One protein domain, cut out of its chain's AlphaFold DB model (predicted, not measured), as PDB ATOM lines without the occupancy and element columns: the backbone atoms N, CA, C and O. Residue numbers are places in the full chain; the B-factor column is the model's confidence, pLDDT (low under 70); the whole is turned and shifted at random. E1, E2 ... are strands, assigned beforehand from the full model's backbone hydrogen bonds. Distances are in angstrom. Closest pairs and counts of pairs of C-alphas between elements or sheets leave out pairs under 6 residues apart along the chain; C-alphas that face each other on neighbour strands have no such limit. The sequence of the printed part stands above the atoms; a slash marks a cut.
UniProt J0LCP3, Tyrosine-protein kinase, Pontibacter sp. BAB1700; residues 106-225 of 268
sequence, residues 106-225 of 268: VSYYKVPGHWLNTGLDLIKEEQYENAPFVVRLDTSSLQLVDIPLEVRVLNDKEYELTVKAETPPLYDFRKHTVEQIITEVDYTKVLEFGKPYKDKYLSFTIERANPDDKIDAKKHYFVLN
ATOM      1  N   VAL A 106      42.390  15.950  19.181       90.44
ATOM      2  CA  VAL A 106      42.991  16.690  18.055       90.44
ATOM      3  C   VAL A 106      42.181  17.937  17.705       90.44
ATOM      4  O   VAL A 106      40.969  17.867  17.513       90.44
ATOM      5  N   SER A 107      42.873  19.068  17.555       90.25
ATOM      6  CA  SER A 107      42.322  20.323  17.029       90.25
ATOM      7  C   SER A 107      43.040  20.695  15.730       90.25
ATOM      8  O   SER A 107      44.258  20.547  15.654       90.25
ATOM      9  N   TYR A 108      42.326  21.205  14.723       90.31
ATOM     10  CA  TYR A 108      42.914  21.593  13.434       90.31
ATOM     11  C   TYR A 108      42.786  23.092  13.213       90.31
ATOM     12  O   TYR A 108      41.787  23.708  13.579       90.31
ATOM     13  N   TYR A 109      43.778  23.687  12.567       89.50
ATOM     14  CA  TYR A 109      43.828  25.119  12.323       89.50
ATOM     15  C   TYR A 109      44.395  25.414  10.934       89.50
ATOM     16  O   TYR A 109      45.281  24.716  10.434       89.50
ATOM     17  N   LYS A 110      43.925  26.509  10.333       88.12
ATOM     18  CA  LYS A 110      44.530  27.110   9.141       88.12
ATOM     19  C   LYS A 110      44.873  28.571   9.353       88.12
ATOM     20  O   LYS A 110      44.162  29.321  10.027       88.12
ATOM     21  N   VAL A 111      45.930  28.982   8.668       85.06
ATOM     22  CA  VAL A 111      46.289  30.380   8.455       85.06
ATOM     23  C   VAL A 111      45.949  30.717   6.999       85.06
ATOM     24  O   VAL A 111      46.633  30.238   6.090       85.06
ATOM     25  N   PRO A 112      44.888  31.501   6.728       81.25
ATOM     26  CA  PRO A 112      44.512  31.848   5.364       81.25
ATOM     27  C   PRO A 112      45.591  32.703   4.688       81.25
ATOM     28  O   PRO A 112      46.252  33.522   5.335       81.25
ATOM     29  N   GLY A 113      45.735  32.536   3.370       72.06
ATOM     30  CA  GLY A 113      46.620  33.327   2.506       72.06
ATOM     31  C   GLY A 113      46.084  34.734   2.247       72.06
ATOM     32  O   GLY A 113      45.805  35.105   1.114       72.06
ATOM     33  N   HIS A 114      45.877  35.508   3.310       73.56
ATOM     34  CA  HIS A 114      45.410  36.889   3.225       73.56
ATOM     35  C   HIS A 114      46.596  37.858   3.294       73.56
ATOM     36  O   HIS A 114      47.573  37.579   3.984       73.56
ATOM     37  N   TRP A 115      46.493  39.033   2.665       73.75
ATOM     38  CA  TRP A 115      47.561  40.050   2.683       73.75
ATOM     39  C   TRP A 115      47.932  40.523   4.104       73.75
ATOM     40  O   TRP A 115      49.057  40.947   4.351       73.75
ATOM     41  N   LEU A 116      46.991  40.402   5.049       68.88
ATOM     42  CA  LEU A 116      47.201  40.667   6.480       68.88
ATOM     43  C   LEU A 116      48.109  39.625   7.150       68.88
ATOM     44  O   LEU A 116      48.784  39.945   8.121       68.88
ATOM     45  N   ASN A 117      48.151  38.405   6.610       72.56
ATOM     46  CA  ASN A 117      48.966  37.299   7.102       72.56
ATOM     47  C   ASN A 117      50.337  37.209   6.408       72.56
ATOM     48  O   ASN A 117      51.063  36.236   6.598       72.56
ATOM     49  N   THR A 118      50.716  38.185   5.577       63.34
ATOM     50  CA  THR A 118      51.989  38.158   4.834       63.34
ATOM     51  C   THR A 118      53.208  38.310   5.755       63.34
ATOM     52  O   THR A 118      54.243  37.717   5.472       63.34
ATOM     53  N   GLY A 119      53.083  39.044   6.871       64.88
ATOM     54  CA  GLY A 119      54.184  39.301   7.818       64.88
ATOM     55  C   GLY A 119      53.982  38.756   9.238       64.88
ATOM     56  O   GLY A 119      54.940  38.296   9.850       64.88
ATOM     57  N   LEU A 120      52.750  38.762   9.756       63.81
ATOM     58  CA  LEU A 120      52.383  38.151  11.039       63.81
ATOM     59  C   LEU A 120      51.174  37.243  10.819       63.81
ATOM     60  O   LEU A 120      50.247  37.639  10.121       63.81
ATOM     61  N   ASP A 121      51.153  36.049  11.408       69.38
ATOM     62  CA  ASP A 121      50.021  35.115  11.300       69.38
ATOM     63  C   ASP A 121      48.863  35.577  12.228       69.38
ATOM     64  O   ASP A 121      48.572  34.960  13.256       69.38
ATOM     65  N   LEU A 122      48.247  36.719  11.883       65.88
ATOM     66  CA  LEU A 122      47.242  37.444  12.679       65.88
ATOM     67  C   LEU A 122      45.868  36.769  12.662       65.88
ATOM     68  O   LEU A 122      45.144  36.795  13.656       65.88
ATOM     69  N   ILE A 123      45.503  36.174  11.529       71.44
ATOM     70  CA  ILE A 123      44.221  35.497  11.347       71.44
ATOM     71  C   ILE A 123      44.470  33.996  11.396       71.44
ATOM     72  O   ILE A 123      45.188  33.457  10.551       71.44
ATOM     73  N   LYS A 124      43.839  33.331  12.365       79.94
ATOM     74  CA  LYS A 124      43.823  31.874  12.519       79.94
ATOM     75  C   LYS A 124      42.375  31.415  12.550       79.94
ATOM     76  O   LYS A 124      41.556  31.997  13.261       79.94
ATOM     77  N   GLU A 125      42.066  30.388  11.775       82.56
ATOM     78  CA  GLU A 125      40.736  29.785  11.737       82.56
ATOM     79  C   GLU A 125      40.841  28.336  12.193       82.56
ATOM     80  O   GLU A 125      41.675  27.581  11.695       82.56
ATOM     81  N   GLU A 126      39.988  27.942  13.132       83.56
ATOM     82  CA  GLU A 126      39.873  26.547  13.531       83.56
ATOM     83  C   GLU A 126      39.090  25.759  12.472       83.56
ATOM     84  O   GLU A 126      38.009  26.167  12.034       83.56
ATOM     85  N   GLN A 127      39.638  24.621  12.061       78.19
ATOM     86  CA  GLN A 127      39.016  23.677  11.146       78.19
ATOM     87  C   GLN A 127      38.518  22.476  11.954       78.19
ATOM     88  O   GLN A 127      39.226  21.947  12.800       78.19
ATOM     89  N   TYR A 128      37.278  22.059  11.714       69.81
ATOM     90  CA  TYR A 128      36.739  20.830  12.301       69.81
ATOM     91  C   TYR A 128      36.389  19.860  11.171       69.81
ATOM     92  O   TYR A 128      37.225  19.065  10.772       69.81
ATOM     93  N   GLU A 129      35.223  20.016  10.541       68.56
ATOM     94  CA  GLU A 129      34.809  19.162   9.411       68.56
ATOM     95  C   GLU A 129      35.491  19.505   8.079       68.56
ATOM     96  O   GLU A 129      35.632  18.646   7.223       68.56
ATOM     97  N   ASN A 130      35.928  20.755   7.897       74.00
ATOM     98  CA  ASN A 130      36.498  21.238   6.632       74.00
ATOM     99  C   ASN A 130      38.038  21.202   6.641       74.00
ATOM    100  O   ASN A 130      38.685  22.047   6.013       74.00
ATOM    101  N   ALA A 131      38.637  20.344   7.467       81.62
ATOM    102  CA  ALA A 131      40.074  20.122   7.431       81.62
ATOM    103  C   ALA A 131      40.398  19.244   6.207       81.62
ATOM    104  O   ALA A 131      39.716  18.244   5.999       81.62
ATOM    105  N   PRO A 132      41.432  19.567   5.409       83.50
ATOM    106  CA  PRO A 132      41.784  18.769   4.227       83.50
ATOM    107  C   PRO A 132      42.333  17.376   4.589       83.50
ATOM    108  O   PRO A 132      42.490  16.511   3.724       83.50
ATOM    109  N   PHE A 133      42.617  17.146   5.871       87.25
ATOM    110  CA  PHE A 133      43.116  15.893   6.410       87.25
ATOM    111  C   PHE A 133      42.533  15.597   7.794       87.25
ATOM    112  O   PHE A 133      42.159  16.505   8.537       87.25
ATOM    113  N   VAL A 134      42.504  14.312   8.141       89.88
ATOM    114  CA  VAL A 134      42.064  13.775   9.429       89.88
ATOM    115  C   VAL A 134      43.235  13.046  10.075       89.88
ATOM    116  O   VAL A 134      43.872  12.198   9.458       89.88
ATOM    117  N   VAL A 135      43.518  13.368  11.331       91.88
ATOM    118  CA  VAL A 135      44.558  12.734  12.144       91.88
ATOM    119  C   VAL A 135      43.913  11.665  13.022       91.88
ATOM    120  O   VAL A 135      42.999  11.940  13.803       91.88
ATOM    121  N   ARG A 136      44.409  10.434  12.910       91.94
ATOM    122  CA  ARG A 136      44.071   9.296  13.766       91.94
ATOM    123  C   ARG A 136      45.217   9.048  14.732       91.94
ATOM    124  O   ARG A 136      46.325   8.735  14.302       91.94
ATOM    125  N   LEU A 137      44.959   9.195  16.026       91.06
ATOM    126  CA  LEU A 137      45.978   9.007  17.055       91.06
ATOM    127  C   LEU A 137      46.139   7.541  17.438       91.06
ATOM    128  O   LEU A 137      45.156   6.824  17.617       91.06
ATOM    129  N   ASP A 138      47.385   7.132  17.655       90.00
ATOM    130  CA  ASP A 138      47.705   5.912  18.387       90.00
ATOM    131  C   ASP A 138      47.956   6.263  19.861       90.00
ATOM    132  O   ASP A 138      49.033   6.714  20.255       90.00
ATOM    133  N   THR A 139      46.944   6.050  20.703       88.06
ATOM    134  CA  THR A 139      47.007   6.351  22.143       88.06
ATOM    135  C   THR A 139      47.916   5.397  22.924       88.06
ATOM    136  O   THR A 139      48.037   5.528  24.138       88.06
ATOM    137  N   SER A 140      48.548   4.408  22.277       88.69
ATOM    138  CA  SER A 140      49.427   3.445  22.954       88.69
ATOM    139  C   SER A 140      50.815   3.976  23.300       88.69
ATOM    140  O   SER A 140      51.492   3.380  24.137       88.69
ATOM    141  N   SER A 141      51.242   5.069  22.674       90.88
ATOM    142  CA  SER A 141      52.556   5.674  22.877       90.88
ATOM    143  C   SER A 141      52.458   7.060  23.494       90.88
ATOM    144  O   SER A 141      51.476   7.774  23.293       90.88
ATOM    145  N   LEU A 142      53.536   7.459  24.165       93.44
ATOM    146  CA  LEU A 142      53.738   8.835  24.592       93.44
ATOM    147  C   LEU A 142      53.884   9.747  23.369       93.44
ATOM    148  O   LEU A 142      54.600   9.384  22.434       93.44
ATOM    149  N   GLN A 143      53.229  10.910  23.373       95.00
ATOM    150  CA  GLN A 143      53.337  11.863  22.265       95.00
ATOM    151  C   GLN A 143      53.476  13.309  22.733       95.00
ATOM    152  O   GLN A 143      53.011  13.661  23.814       95.00
ATOM    153  N   LEU A 144      54.105  14.152  21.914       95.88
ATOM    154  CA  LEU A 144      54.160  15.591  22.155       95.88
ATOM    155  C   LEU A 144      52.778  16.212  21.968       95.88
ATOM    156  O   LEU A 144      52.098  15.951  20.975       95.88
ATOM    157  N   VAL A 145      52.389  17.056  22.916       95.56
ATOM    158  CA  VAL A 145      51.095  17.745  22.927       95.56
ATOM    159  C   VAL A 145      51.279  19.247  23.103       95.56
ATOM    160  O   VAL A 145      52.371  19.725  23.397       95.56
ATOM    161  N   ASP A 146      50.198  19.990  22.887       94.00
ATOM    162  CA  ASP A 146      50.085  21.439  23.057       94.00
ATOM    163  C   ASP A 146      51.045  22.257  22.175       94.00
ATOM    164  O   ASP A 146      51.363  23.410  22.471       94.00
ATOM    165  N   ILE A 147      51.466  21.678  21.046       94.56
ATOM    166  CA  ILE A 147      52.325  22.319  20.045       94.56
ATOM    167  C   ILE A 147      51.721  22.265  18.639       94.56
ATOM    168  O   ILE A 147      51.002  21.315  18.312       94.56
ATOM    169  N   PRO A 148      52.002  23.265  17.782       93.62
ATOM    170  CA  PRO A 148      51.573  23.240  16.394       93.62
ATOM    171  C   PRO A 148      52.402  22.230  15.591       93.62
ATOM    172  O   PRO A 148      53.614  22.371  15.444       93.62
ATOM    173  N   LEU A 149      51.723  21.228  15.041       94.75
ATOM    174  CA  LEU A 149      52.274  20.271  14.087       94.75
ATOM    175  C   LEU A 149      51.885  20.739  12.683       94.75
ATOM    176  O   LEU A 149      50.749  20.537  12.243       94.75
ATOM    177  N   GLU A 150      52.798  21.445  12.014       93.94
ATOM    178  CA  GLU A 150      52.542  22.029  10.697       93.94
ATOM    179  C   GLU A 150      52.537  20.940   9.620       93.94
ATOM    180  O   GLU A 150      53.448  20.116   9.549       93.94
ATOM    181  N   VAL A 151      51.512  20.955   8.768       92.25
ATOM    182  CA  VAL A 151      51.329  20.006   7.669       92.25
ATOM    183  C   VAL A 151      51.295  20.777   6.358       92.25
ATOM    184  O   VAL A 151      50.368  21.548   6.091       92.25
ATOM    185  N   ARG A 152      52.299  20.539   5.515       90.38
ATOM    186  CA  ARG A 152      52.378  21.072   4.156       90.38
ATOM    187  C   ARG A 152      52.219  19.932   3.166       90.38
ATOM    188  O   ARG A 152      53.097  19.091   3.020       90.38
ATOM    189  N   VAL A 153      51.091  19.902   2.477       88.56
ATOM    190  CA  VAL A 153      50.825  18.868   1.474       88.56
ATOM    191  C   VAL A 153      51.712  19.104   0.256       88.56
ATOM    192  O   VAL A 153      51.765  20.218  -0.264       88.56
ATOM    193  N   LEU A 154      52.443  18.067  -0.161       87.94
ATOM    194  CA  LEU A 154      53.368  18.138  -1.294       87.94
ATOM    195  C   LEU A 154      52.692  17.657  -2.579       87.94
ATOM    196  O   LEU A 154      52.861  18.265  -3.633       87.94
ATOM    197  N   ASN A 155      51.939  16.561  -2.485       85.88
ATOM    198  CA  ASN A 155      51.197  15.944  -3.580       85.88
ATOM    199  C   ASN A 155      50.048  15.078  -3.015       85.88
ATOM    200  O   ASN A 155      49.786  15.095  -1.814       85.88
ATOM    201  N   ASP A 156      49.365  14.304  -3.863       84.19
ATOM    202  CA  ASP A 156      48.222  13.482  -3.436       84.19
ATOM    203  C   ASP A 156      48.567  12.368  -2.439       84.19
ATOM    204  O   ASP A 156      47.672  11.867  -1.755       84.19
ATOM    205  N   LYS A 157      49.843  11.977  -2.355       88.38
ATOM    206  CA  LYS A 157      50.332  10.858  -1.539       88.38
ATOM    207  C   LYS A 157      51.177  11.303  -0.358       88.38
ATOM    208  O   LYS A 157      51.185  10.607   0.649       88.38
ATOM    209  N   GLU A 158      51.864  12.432  -0.462       92.56
ATOM    210  CA  GLU A 158      52.888  12.854   0.486       92.56
ATOM    211  C   GLU A 158      52.605  14.233   1.076       92.56
ATOM    212  O   GLU A 158      52.119  15.161   0.417       92.56
ATOM    213  N   TYR A 159      53.001  14.384   2.332       92.31
ATOM    214  CA  TYR A 159      53.003  15.641   3.056       92.31
ATOM    215  C   TYR A 159      54.305  15.808   3.828       92.31
ATOM    216  O   TYR A 159      54.973  14.851   4.211       92.31
ATOM    217  N   GLU A 160      54.655  17.055   4.077       94.31
ATOM    218  CA  GLU A 160      55.731  17.439   4.964       94.31
ATOM    219  C   GLU A 160      55.147  17.820   6.325       94.31
ATOM    220  O   GLU A 160      54.252  18.662   6.419       94.31
ATOM    221  N   LEU A 161      55.659  17.184   7.372       94.62
ATOM    222  CA  LEU A 161      55.397  17.505   8.766       94.62
ATOM    223  C   LEU A 161      56.554  18.345   9.303       94.62
ATOM    224  O   LEU A 161      57.702  17.903   9.243       94.62
ATOM    225  N   THR A 162      56.253  19.509   9.867       95.62
ATOM    226  CA  THR A 162      57.230  20.335  10.585       95.62
ATOM    227  C   THR A 162      56.824  20.470  12.047       95.62
ATOM    228  O   THR A 162      55.688  20.826  12.362       95.62
ATOM    229  N   VAL A 163      57.772  20.185  12.939       94.94
ATOM    230  CA  VAL A 163      57.597  20.224  14.392       94.94
ATOM    231  C   VAL A 163      58.652  21.155  14.965       94.94
ATOM    232  O   VAL A 163      59.839  20.879  14.823       94.94
ATOM    233  N   LYS A 164      58.215  22.259  15.579       94.50
ATOM    234  CA  LYS A 164      59.082  23.279  16.183       94.50
ATOM    235  C   LYS A 164      58.537  23.690  17.546       94.50
ATOM    236  O   LYS A 164      57.465  24.291  17.616       94.50
ATOM    237  N   ALA A 165      59.250  23.366  18.618       93.50
ATOM    238  CA  ALA A 165      58.866  23.716  19.982       93.50
ATOM    239  C   ALA A 165      60.066  23.711  20.933       93.50
ATOM    240  O   ALA A 165      60.892  22.811  20.867       93.50
ATOM    241  N   GLU A 166      60.133  24.662  21.862       92.56
ATOM    242  CA  GLU A 166      61.259  24.779  22.803       92.56
ATOM    243  C   GLU A 166      61.129  23.866  24.027       92.56
ATOM    244  O   GLU A 166      62.116  23.311  24.495       92.56
ATOM    245  N   THR A 167      59.923  23.710  24.576       93.25
ATOM    246  CA  THR A 167      59.689  22.915  25.797       93.25
ATOM    247  C   THR A 167      58.411  22.075  25.715       93.25
ATOM    248  O   THR A 167      57.522  22.209  26.560       93.25
ATOM    249  N   PRO A 168      58.249  21.221  24.684       93.38
ATOM    250  CA  PRO A 168      57.003  20.494  24.512       93.38
ATOM    251  C   PRO A 168      56.820  19.403  25.588       93.38
ATOM    252  O   PRO A 168      57.753  18.634  25.859       93.38
ATOM    253  N   PRO A 169      55.621  19.293  26.190       94.44
ATOM    254  CA  PRO A 169      55.277  18.193  27.080       94.44
ATOM    255  C   PRO A 169      55.086  16.891  26.294       94.44
ATOM    256  O   PRO A 169      54.448  16.860  25.242       94.44
ATOM    257  N   LEU A 170      55.609  15.802  26.846       94.69
ATOM    258  CA  LEU A 170      55.416  14.431  26.400       94.69
ATOM    259  C   LEU A 170      54.318  13.780  27.255       94.69
ATOM    260  O   LEU A 170      54.446  13.673  28.478       94.69
ATOM    261  N   TYR A 171      53.237  13.357  26.606       95.00
ATOM    262  CA  TYR A 171      51.960  13.031  27.235       95.00
ATOM    263  C   TYR A 171      51.525  11.586  26.994       95.00
ATOM    264  O   TYR A 171      51.645  11.065  25.883       95.00
ATOM    265  N   ASP A 172      50.979  10.959  28.034       93.69
ATOM    266  CA  ASP A 172      50.329   9.649  27.987       93.69
ATOM    267  C   ASP A 172      48.808   9.826  27.833       93.69
ATOM    268  O   ASP A 172      48.111  10.205  28.777       93.69
ATOM    269  N   PHE A 173      48.272   9.505  26.651       90.12
ATOM    270  CA  PHE A 173      46.833   9.602  26.366       90.12
ATOM    271  C   PHE A 173      45.968   8.594  27.132       90.12
ATOM    272  O   PHE A 173      44.764   8.799  27.255       90.12
ATOM    273  N   ARG A 174      46.534   7.501  27.658       89.75
ATOM    274  CA  ARG A 174      45.770   6.517  28.444       89.75
ATOM    275  C   ARG A 174      45.604   6.998  29.873       89.75
ATOM    276  O   ARG A 174      44.501   6.974  30.418       89.75
ATOM    277  N   LYS A 175      46.700   7.455  30.477       90.62
ATOM    278  CA  LYS A 175      46.707   7.953  31.862       90.62
ATOM    279  C   LYS A 175      46.233   9.394  31.984       90.62
ATOM    280  O   LYS A 175      45.833   9.809  33.067       90.62
ATOM    281  N   HIS A 176      46.229  10.121  30.873       89.38
ATOM    282  CA  HIS A 176      45.975  11.548  30.802       89.38
ATOM    283  C   HIS A 176      46.995  12.393  31.588       89.38
ATOM    284  O   HIS A 176      46.624  13.401  32.191       89.38
ATOM    285  N   THR A 177      48.275  12.002  31.575       90.88
ATOM    286  CA  THR A 177      49.357  12.621  32.362       90.88
ATOM    287  C   THR A 177      50.533  13.064  31.495       90.88
ATOM    288  O   THR A 177      50.875  12.420  30.505       90.88
ATOM    289  N   VAL A 178      51.172  14.175  31.876       93.12
ATOM    290  CA  VAL A 178      52.468  14.583  31.312       93.12
ATOM    291  C   VAL A 178      53.558  13.797  32.034       93.12
ATOM    292  O   VAL A 178      53.721  13.939  33.243       93.12
ATOM    293  N   GLU A 179      54.289  12.966  31.298       92.62
ATOM    294  CA  GLU A 179      55.347  12.113  31.858       92.62
ATOM    295  C   GLU A 179      56.708  12.820  31.835       92.62
ATOM    296  O   GLU A 179      57.544  12.608  32.711       92.62
ATOM    297  N   GLN A 180      56.946  13.671  30.833       92.94
ATOM    298  CA  GLN A 180      58.221  14.363  30.660       92.94
ATOM    299  C   GLN A 180      58.041  15.690  29.913       92.94
ATOM    300  O   GLN A 180      57.113  15.842  29.130       92.94
ATOM    301  N   ILE A 181      58.953  16.641  30.113       92.56
ATOM    302  CA  ILE A 181      59.102  17.829  29.258       92.56
ATOM    303  C   ILE A 181      60.387  17.656  28.447       92.56
ATOM    304  O   ILE A 181      61.438  17.339  29.010       92.56
ATOM    305  N   ILE A 182      60.301  17.813  27.128       92.94
ATOM    306  CA  ILE A 182      61.455  17.691  26.231       92.94
ATOM    307  C   ILE A 182      62.106  19.061  26.050       92.94
ATOM    308  O   ILE A 182      61.413  20.067  25.944       92.94
ATOM    309  N   THR A 183      63.438  19.100  26.011       89.00
ATOM    310  CA  THR A 183      64.198  20.303  25.657       89.00
ATOM    311  C   THR A 183      64.371  20.348  24.151       89.00
ATOM    312  O   THR A 183      65.115  19.535  23.618       89.00
ATOM    313  N   GLU A 184      63.691  21.298  23.526       91.88
ATOM    314  CA  GLU A 184      63.751  21.684  22.120       91.88
ATOM    315  C   GLU A 184      63.537  20.552  21.102       91.88
ATOM    316  O   GLU A 184      64.167  19.497  21.092       91.88
ATOM    317  N   VAL A 185      62.613  20.782  20.183       92.38
ATOM    318  CA  VAL A 185      62.308  19.886  19.079       92.38
ATOM    319  C   VAL A 185      62.171  20.755  17.844       92.38
ATOM    320  O   VAL A 185      61.231  21.537  17.756       92.38
ATOM    321  N   ASP A 186      63.098  20.617  16.899       94.75
ATOM    322  CA  ASP A 186      63.016  21.225  15.570       94.75
ATOM    323  C   ASP A 186      63.378  20.167  14.528       94.75
ATOM    324  O   ASP A 186      64.540  19.774  14.391       94.75
ATOM    325  N   TYR A 187      62.369  19.651  13.831       93.69
ATOM    326  CA  TYR A 187      62.594  18.769  12.695       93.69
ATOM    327  C   TYR A 187      61.484  18.870  11.654       93.69
ATOM    328  O   TYR A 187      60.328  19.193  11.943       93.69
ATOM    329  N   THR A 188      61.853  18.504  10.430       95.75
ATOM    330  CA  THR A 188      60.953  18.404   9.286       95.75
ATOM    331  C   THR A 188      61.088  17.025   8.652       95.75
ATOM    332  O   THR A 188      62.200  16.514   8.493       95.75
ATOM    333  N   LYS A 189      59.961  16.400   8.304       94.31
ATOM    334  CA  LYS A 189      59.927  15.050   7.734       94.31
ATOM    335  C   LYS A 189      58.849  14.914   6.670       94.31
ATOM    336  O   LYS A 189      57.727  15.365   6.865       94.31
ATOM    337  N   VAL A 190      59.183  14.243   5.571       95.75
ATOM    338  CA  VAL A 190      58.221  13.879   4.524       95.75
ATOM    339  C   VAL A 190      57.623  12.513   4.846       95.75
ATOM    340  O   VAL A 190      58.353  11.575   5.172       95.75
ATOM    341  N   LEU A 191      56.297  12.426   4.798       94.81
ATOM    342  CA  LEU A 191      55.488  11.275   5.181       94.81
ATOM    343  C   LEU A 191      54.395  11.030   4.139       94.81
ATOM    344  O   LEU A 191      54.038  11.924   3.376       94.81
ATOM    345  N   GLU A 192      53.844   9.820   4.129       93.81
ATOM    346  CA  GLU A 192      52.775   9.426   3.212       93.81
ATOM    347  C   GLU A 192      51.412   9.397   3.915       93.81
ATOM    348  O   GLU A 192      51.293   8.916   5.045       93.81
ATOM    349  N   PHE A 193      50.367   9.862   3.232       92.94
ATOM    350  CA  PHE A 193      48.992   9.767   3.715       92.94
ATOM    351  C   PHE A 193      48.535   8.309   3.840       92.94
ATOM    352  O   PHE A 193      48.869   7.452   3.023       92.94
ATOM    353  N   GLY A 194      47.733   8.031   4.868       92.38
ATOM    354  CA  GLY A 194      47.160   6.713   5.148       92.38
ATOM    355  C   GLY A 194      48.148   5.689   5.713       92.38
ATOM    356  O   GLY A 194      47.725   4.604   6.107       92.38
ATOM    357  N   LYS A 195      49.448   6.007   5.795       93.88
ATOM    358  CA  LYS A 195      50.440   5.155   6.461       93.88
ATOM    359  C   LYS A 195      50.636   5.591   7.917       93.88
ATOM    360  O   LYS A 195      50.742   6.791   8.177       93.88
ATOM    361  N   PRO A 196      50.720   4.645   8.870       94.38
ATOM    362  CA  PRO A 196      50.982   4.982  10.257       94.38
ATOM    363  C   PRO A 196      52.386   5.563  10.403       94.38
ATOM    364  O   PRO A 196      53.379   4.959   9.990       94.38
ATOM    365  N   TYR A 197      52.460   6.737  11.016       94.12
ATOM    366  CA  TYR A 197      53.700   7.361  11.429       94.12
ATOM    367  C   TYR A 197      53.959   7.063  12.899       94.12
ATOM    368  O   TYR A 197      53.087   7.287  13.733       94.12
ATOM    369  N   LYS A 198      55.163   6.584  13.218       94.06
ATOM    370  CA  LYS A 198      55.600   6.357  14.594       94.06
ATOM    371  C   LYS A 198      57.077   6.682  14.736       94.06
ATOM    372  O   LYS A 198      57.907   6.144  14.002       94.06
ATOM    373  N   ASP A 199      57.398   7.542  15.687       91.19
ATOM    374  CA  ASP A 199      58.767   7.830  16.099       91.19
ATOM    375  C   ASP A 199      58.884   7.862  17.636       91.19
ATOM    376  O   ASP A 199      58.080   7.257  18.347       91.19
ATOM    377  N   LYS A 200      59.932   8.511  18.158       89.50
ATOM    378  CA  LYS A 200      60.174   8.649  19.601       89.50
ATOM    379  C   LYS A 200      59.146   9.552  20.308       89.50
ATOM    380  O   LYS A 200      58.972   9.430  21.516       89.50
ATOM    381  N   TYR A 201      58.529  10.478  19.583       92.06
ATOM    382  CA  TYR A 201      57.801  11.628  20.110       92.06
ATOM    383  C   TYR A 201      56.361  11.745  19.599       92.06
ATOM    384  O   TYR A 201      55.597  12.518  20.162       92.06
ATOM    385  N   LEU A 202      55.980  11.043  18.537       93.75
ATOM    386  CA  LEU A 202      54.685  11.143  17.873       93.75
ATOM    387  C   LEU A 202      54.271   9.776  17.309       93.75
ATOM    388  O   LEU A 202      55.098   9.012  16.801       93.75
ATOM    389  N   SER A 203      52.971   9.479  17.371       95.12
ATOM    390  CA  SER A 203      52.379   8.276  16.778       95.12
ATOM    391  C   SER A 203      50.958   8.554  16.295       95.12
ATOM    392  O   SER A 203      50.004   8.659  17.075       95.12
ATOM    393  N   PHE A 204      50.805   8.698  14.984       94.62
ATOM    394  CA  PHE A 204      49.526   9.021  14.365       94.62
ATOM    395  C   PHE A 204      49.495   8.605  12.896       94.62
ATOM    396  O   PHE A 204      50.518   8.341  12.274       94.62
ATOM    397  N   THR A 205      48.304   8.584  12.314       94.56
ATOM    398  CA  THR A 205      48.092   8.423  10.872       94.56
ATOM    399  C   THR A 205      47.362   9.652  10.360       94.56
ATOM    400  O   THR A 205      46.357  10.044  10.950       94.56
ATOM    401  N   ILE A 206      47.852  10.271   9.287       93.19
ATOM    402  CA  ILE A 206      47.133  11.358   8.612       93.19
ATOM    403  C   ILE A 206      46.480  10.797   7.360       93.19
ATOM    404  O   ILE A 206      47.154  10.265   6.482       93.19
ATOM    405  N   GLU A 207      45.167  10.936   7.269       91.12
ATOM    406  CA  GLU A 207      44.364  10.557   6.112       91.12
ATOM    407  C   GLU A 207      43.871  11.814   5.402       91.12
ATOM    408  O   GLU A 207      43.589  12.831   6.035       91.12
ATOM    409  N   ARG A 208      43.737  11.760   4.077       87.38
ATOM    410  CA  ARG A 208      43.088  12.838   3.328       87.38
ATOM    411  C   ARG A 208      41.589  12.801   3.607       87.38
ATOM    412  O   ARG A 208      40.976  11.750   3.456       87.38
ATOM    413  N   ALA A 209      41.000  13.942   3.958       81.81
ATOM    414  CA  ALA A 209      39.548  14.039   4.095       81.81
ATOM    415  C   ALA A 209      38.870  13.985   2.715       81.81
ATOM    416  O   ALA A 209      37.883  13.276   2.538       81.81
ATOM    417  N   ASN A 210      39.442  14.688   1.728       77.69
ATOM    418  CA  ASN A 210      38.984  14.660   0.343       77.69
ATOM    419  C   ASN A 210      40.144  14.818  -0.670       77.69
ATOM    420  O   ASN A 210      40.812  15.858  -0.684       77.69
ATOM    421  N   PRO A 211      40.353  13.796  -1.526       67.62
ATOM    422  CA  PRO A 211      40.859  13.769  -2.899       67.62
ATOM    423  C   PRO A 211      41.106  15.062  -3.672       67.62
ATOM    424  O   PRO A 211      42.173  15.319  -4.231       67.62
ATOM    425  N   ASP A 212      40.067  15.881  -3.678       65.06
ATOM    426  CA  ASP A 212      39.922  16.965  -4.643       65.06
ATOM    427  C   ASP A 212      39.863  18.345  -3.971       65.06
ATOM    428  O   ASP A 212      39.763  19.368  -4.652       65.06
ATOM    429  N   ASP A 213      39.933  18.394  -2.636       67.94
ATOM    430  CA  ASP A 213      39.910  19.655  -1.900       67.94
ATOM    431  C   ASP A 213      41.178  20.458  -2.189       67.94
ATOM    432  O   ASP A 213      42.303  20.050  -1.878       67.94
ATOM    433  N   LYS A 214      40.988  21.651  -2.757       65.12
ATOM    434  CA  LYS A 214      42.066  22.625  -2.900       65.12
ATOM    435  C   LYS A 214      42.517  23.088  -1.522       65.12
ATOM    436  O   LYS A 214      41.724  23.537  -0.693       65.12
ATOM    437  N   ILE A 215      43.819  23.001  -1.291       69.19
ATOM    438  CA  ILE A 215      44.452  23.423  -0.046       69.19
ATOM    439  C   ILE A 215      44.691  24.932  -0.137       69.19
ATOM    440  O   ILE A 215      45.791  25.405  -0.404       69.19
ATOM    441  N   ASP A 216      43.613  25.695   0.039       67.31
ATOM    442  CA  ASP A 216      43.588  27.152  -0.139       67.31
ATOM    443  C   ASP A 216      44.017  27.914   1.137       67.31
ATOM    444  O   ASP A 216      43.414  28.921   1.528       67.31
ATOM    445  N   ALA A 217      45.067  27.453   1.824       71.12
ATOM    446  CA  ALA A 217      45.638  28.170   2.965       71.12
ATOM    447  C   ALA A 217      47.162  28.286   2.880       71.12
ATOM    448  O   ALA A 217      47.849  27.439   2.321       71.12
ATOM    449  N   LYS A 218      47.695  29.351   3.493       77.56
ATOM    450  CA  LYS A 218      49.142  29.580   3.604       77.56
ATOM    451  C   LYS A 218      49.794  28.488   4.454       77.56
ATOM    452  O   LYS A 218      50.902  28.059   4.152       77.56
ATOM    453  N   LYS A 219      49.114  28.078   5.530       84.69
ATOM    454  CA  LYS A 219      49.551  27.018   6.445       84.69
ATOM    455  C   LYS A 219      48.357  26.252   6.997       84.69
ATOM    456  O   LYS A 219      47.344  26.865   7.342       84.69
ATOM    457  N   HIS A 220      48.535  24.948   7.166       89.88
ATOM    458  CA  HIS A 220      47.674  24.096   7.975       89.88
ATOM    459  C   HIS A 220      48.504  23.483   9.094       89.88
ATOM    460  O   HIS A 220      49.662  23.129   8.889       89.88
ATOM    461  N   TYR A 221      47.917  23.360  10.274       92.38
ATOM    462  CA  TYR A 221      48.539  22.647  11.377       92.38
ATOM    463  C   TYR A 221      47.469  22.015  12.254       92.38
ATOM    464  O   TYR A 221      46.321  22.463  12.288       92.38
ATOM    465  N   PHE A 222      47.849  20.972  12.971       93.50
ATOM    466  CA  PHE A 222      47.014  20.385  14.007       93.50
ATOM    467  C   PHE A 222      47.732  20.451  15.349       93.50
ATOM    468  O   PHE A 222      48.946  20.630  15.418       93.50
ATOM    469  N   VAL A 223      46.957  20.365  16.421       93.62
ATOM    470  CA  VAL A 223      47.450  20.359  17.795       93.62
ATOM    471  C   VAL A 223      46.840  19.159  18.490       93.62
ATOM    472  O   VAL A 223      45.614  18.997  18.518       93.62
ATOM    473  N   LEU A 224      47.712  18.323  19.040       94.12
ATOM    474  CA  LEU A 224      47.327  17.284  19.982       94.12
ATOM    475  C   LEU A 224      47.155  17.948  21.341       94.12
ATOM    476  O   LEU A 224      48.081  18.603  21.801       94.12
ATOM    477  N   ASN A 225      45.982  17.842  21.951       93.19
ATOM    478  CA  ASN A 225      45.658  18.607  23.154       93.19
ATOM    479  C   ASN A 225      45.833  17.726  24.391       93.19
ATOM    480  O   ASN A 225      45.321  16.604  24.425       93.19
TER     481      ASN A 225
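AT A GLANCE: This is residues 106 to 225 of the 268 residues of the protein "Tyrosine-protein kinase" of Pontibacter sp. BAB1700 (UniProt J0LCP3). What shape do these atoms make? It is a lopsided sandwich: a strongly twisted sheet of six strands has a smaller sheet of three strands over part of one face, the strands of the two crossed at 37 degrees. The small hairpin of E6 and E7 lies at one end of the long axis, and the loop of residues 112 to 124 at the other. What is it built of? The printed part has 120 residues with eleven named strands, E1 to E11 along the chain, and no named helix; it is all strand, with antiparallel sheets in the orders E2 E1 E11 E4 E5 E8, E3 E10 E9 and E6 E7. How large is it? It is compact, with a radius of gyration of the C-alphas of 14.4 A and spans of 40 by 31 by 24 A.

HOW THE PARTS SIT: Which strands form the larger sheet? E1, residues 106 to 111, forms a hairpin with the edge strand E2, residues 125 to 127, where N 127 and O 108 are within hydrogen-bond range at 2.8 A. E1 is also antiparallel to E11, residues 219 to 224, at 160 degrees, with N 109 and O 221 2.8 A apart. E11 neighbours E4, residues 148 to 153 (N 149 to O 222, 2.9 A), E4 forms a hairpin with E5, residues 158 to 165 (N 152 to O 160, 2.9 A), and E5 neighbours the edge strand E8, residues 185 to 192 (N 161 to O 189, 2.8 A). What faces it? E3, residues 133 to 137, is antiparallel to E10, residues 203 to 208 (N 134 to O 207, 2.8 A), which forms a hairpin with E9, residues 196 to 198 (N 197 to O 204, 2.8 A). The two sheets are face to face, their best planes 18 degrees apart; the closest C-alphas of E1 and E3 are those of Val 106 and Val 135, 7.3 A. Where is the third sheet? E6, residues 169 to 172, and E7, residues 177 to 181, form a hairpin (N 170 to O 180, 2.7 A), and residues 143 to 144 pair antiparallel with residues 170 to 171 of E6.

IN THESE COORDINATES: Where does the first strand begin? E1 begins at C-alpha 106, (42.991, 16.690, 18.055), and is 17.0 A long. Which strands are long? E5 is 23.1 A, E8 21.3 A, E10 17.0 A, E11 16.8 A and E4 15.6 A. Where does the last strand end? E11 ends at C-alpha 224, (47.327, 17.284, 19.982).

THE WHOLE: How far does it reach? The two C-alphas farthest apart, those of Trp 115 and Lys 175, are 43.4 A apart. Is it continuous? The printed part has no cut, and the link from E1 to E2 is long. Where is confidence low? The pLDDT is under 70 at residue 116 and at residues 118 to 122, 128 to 129 and 211 to 216.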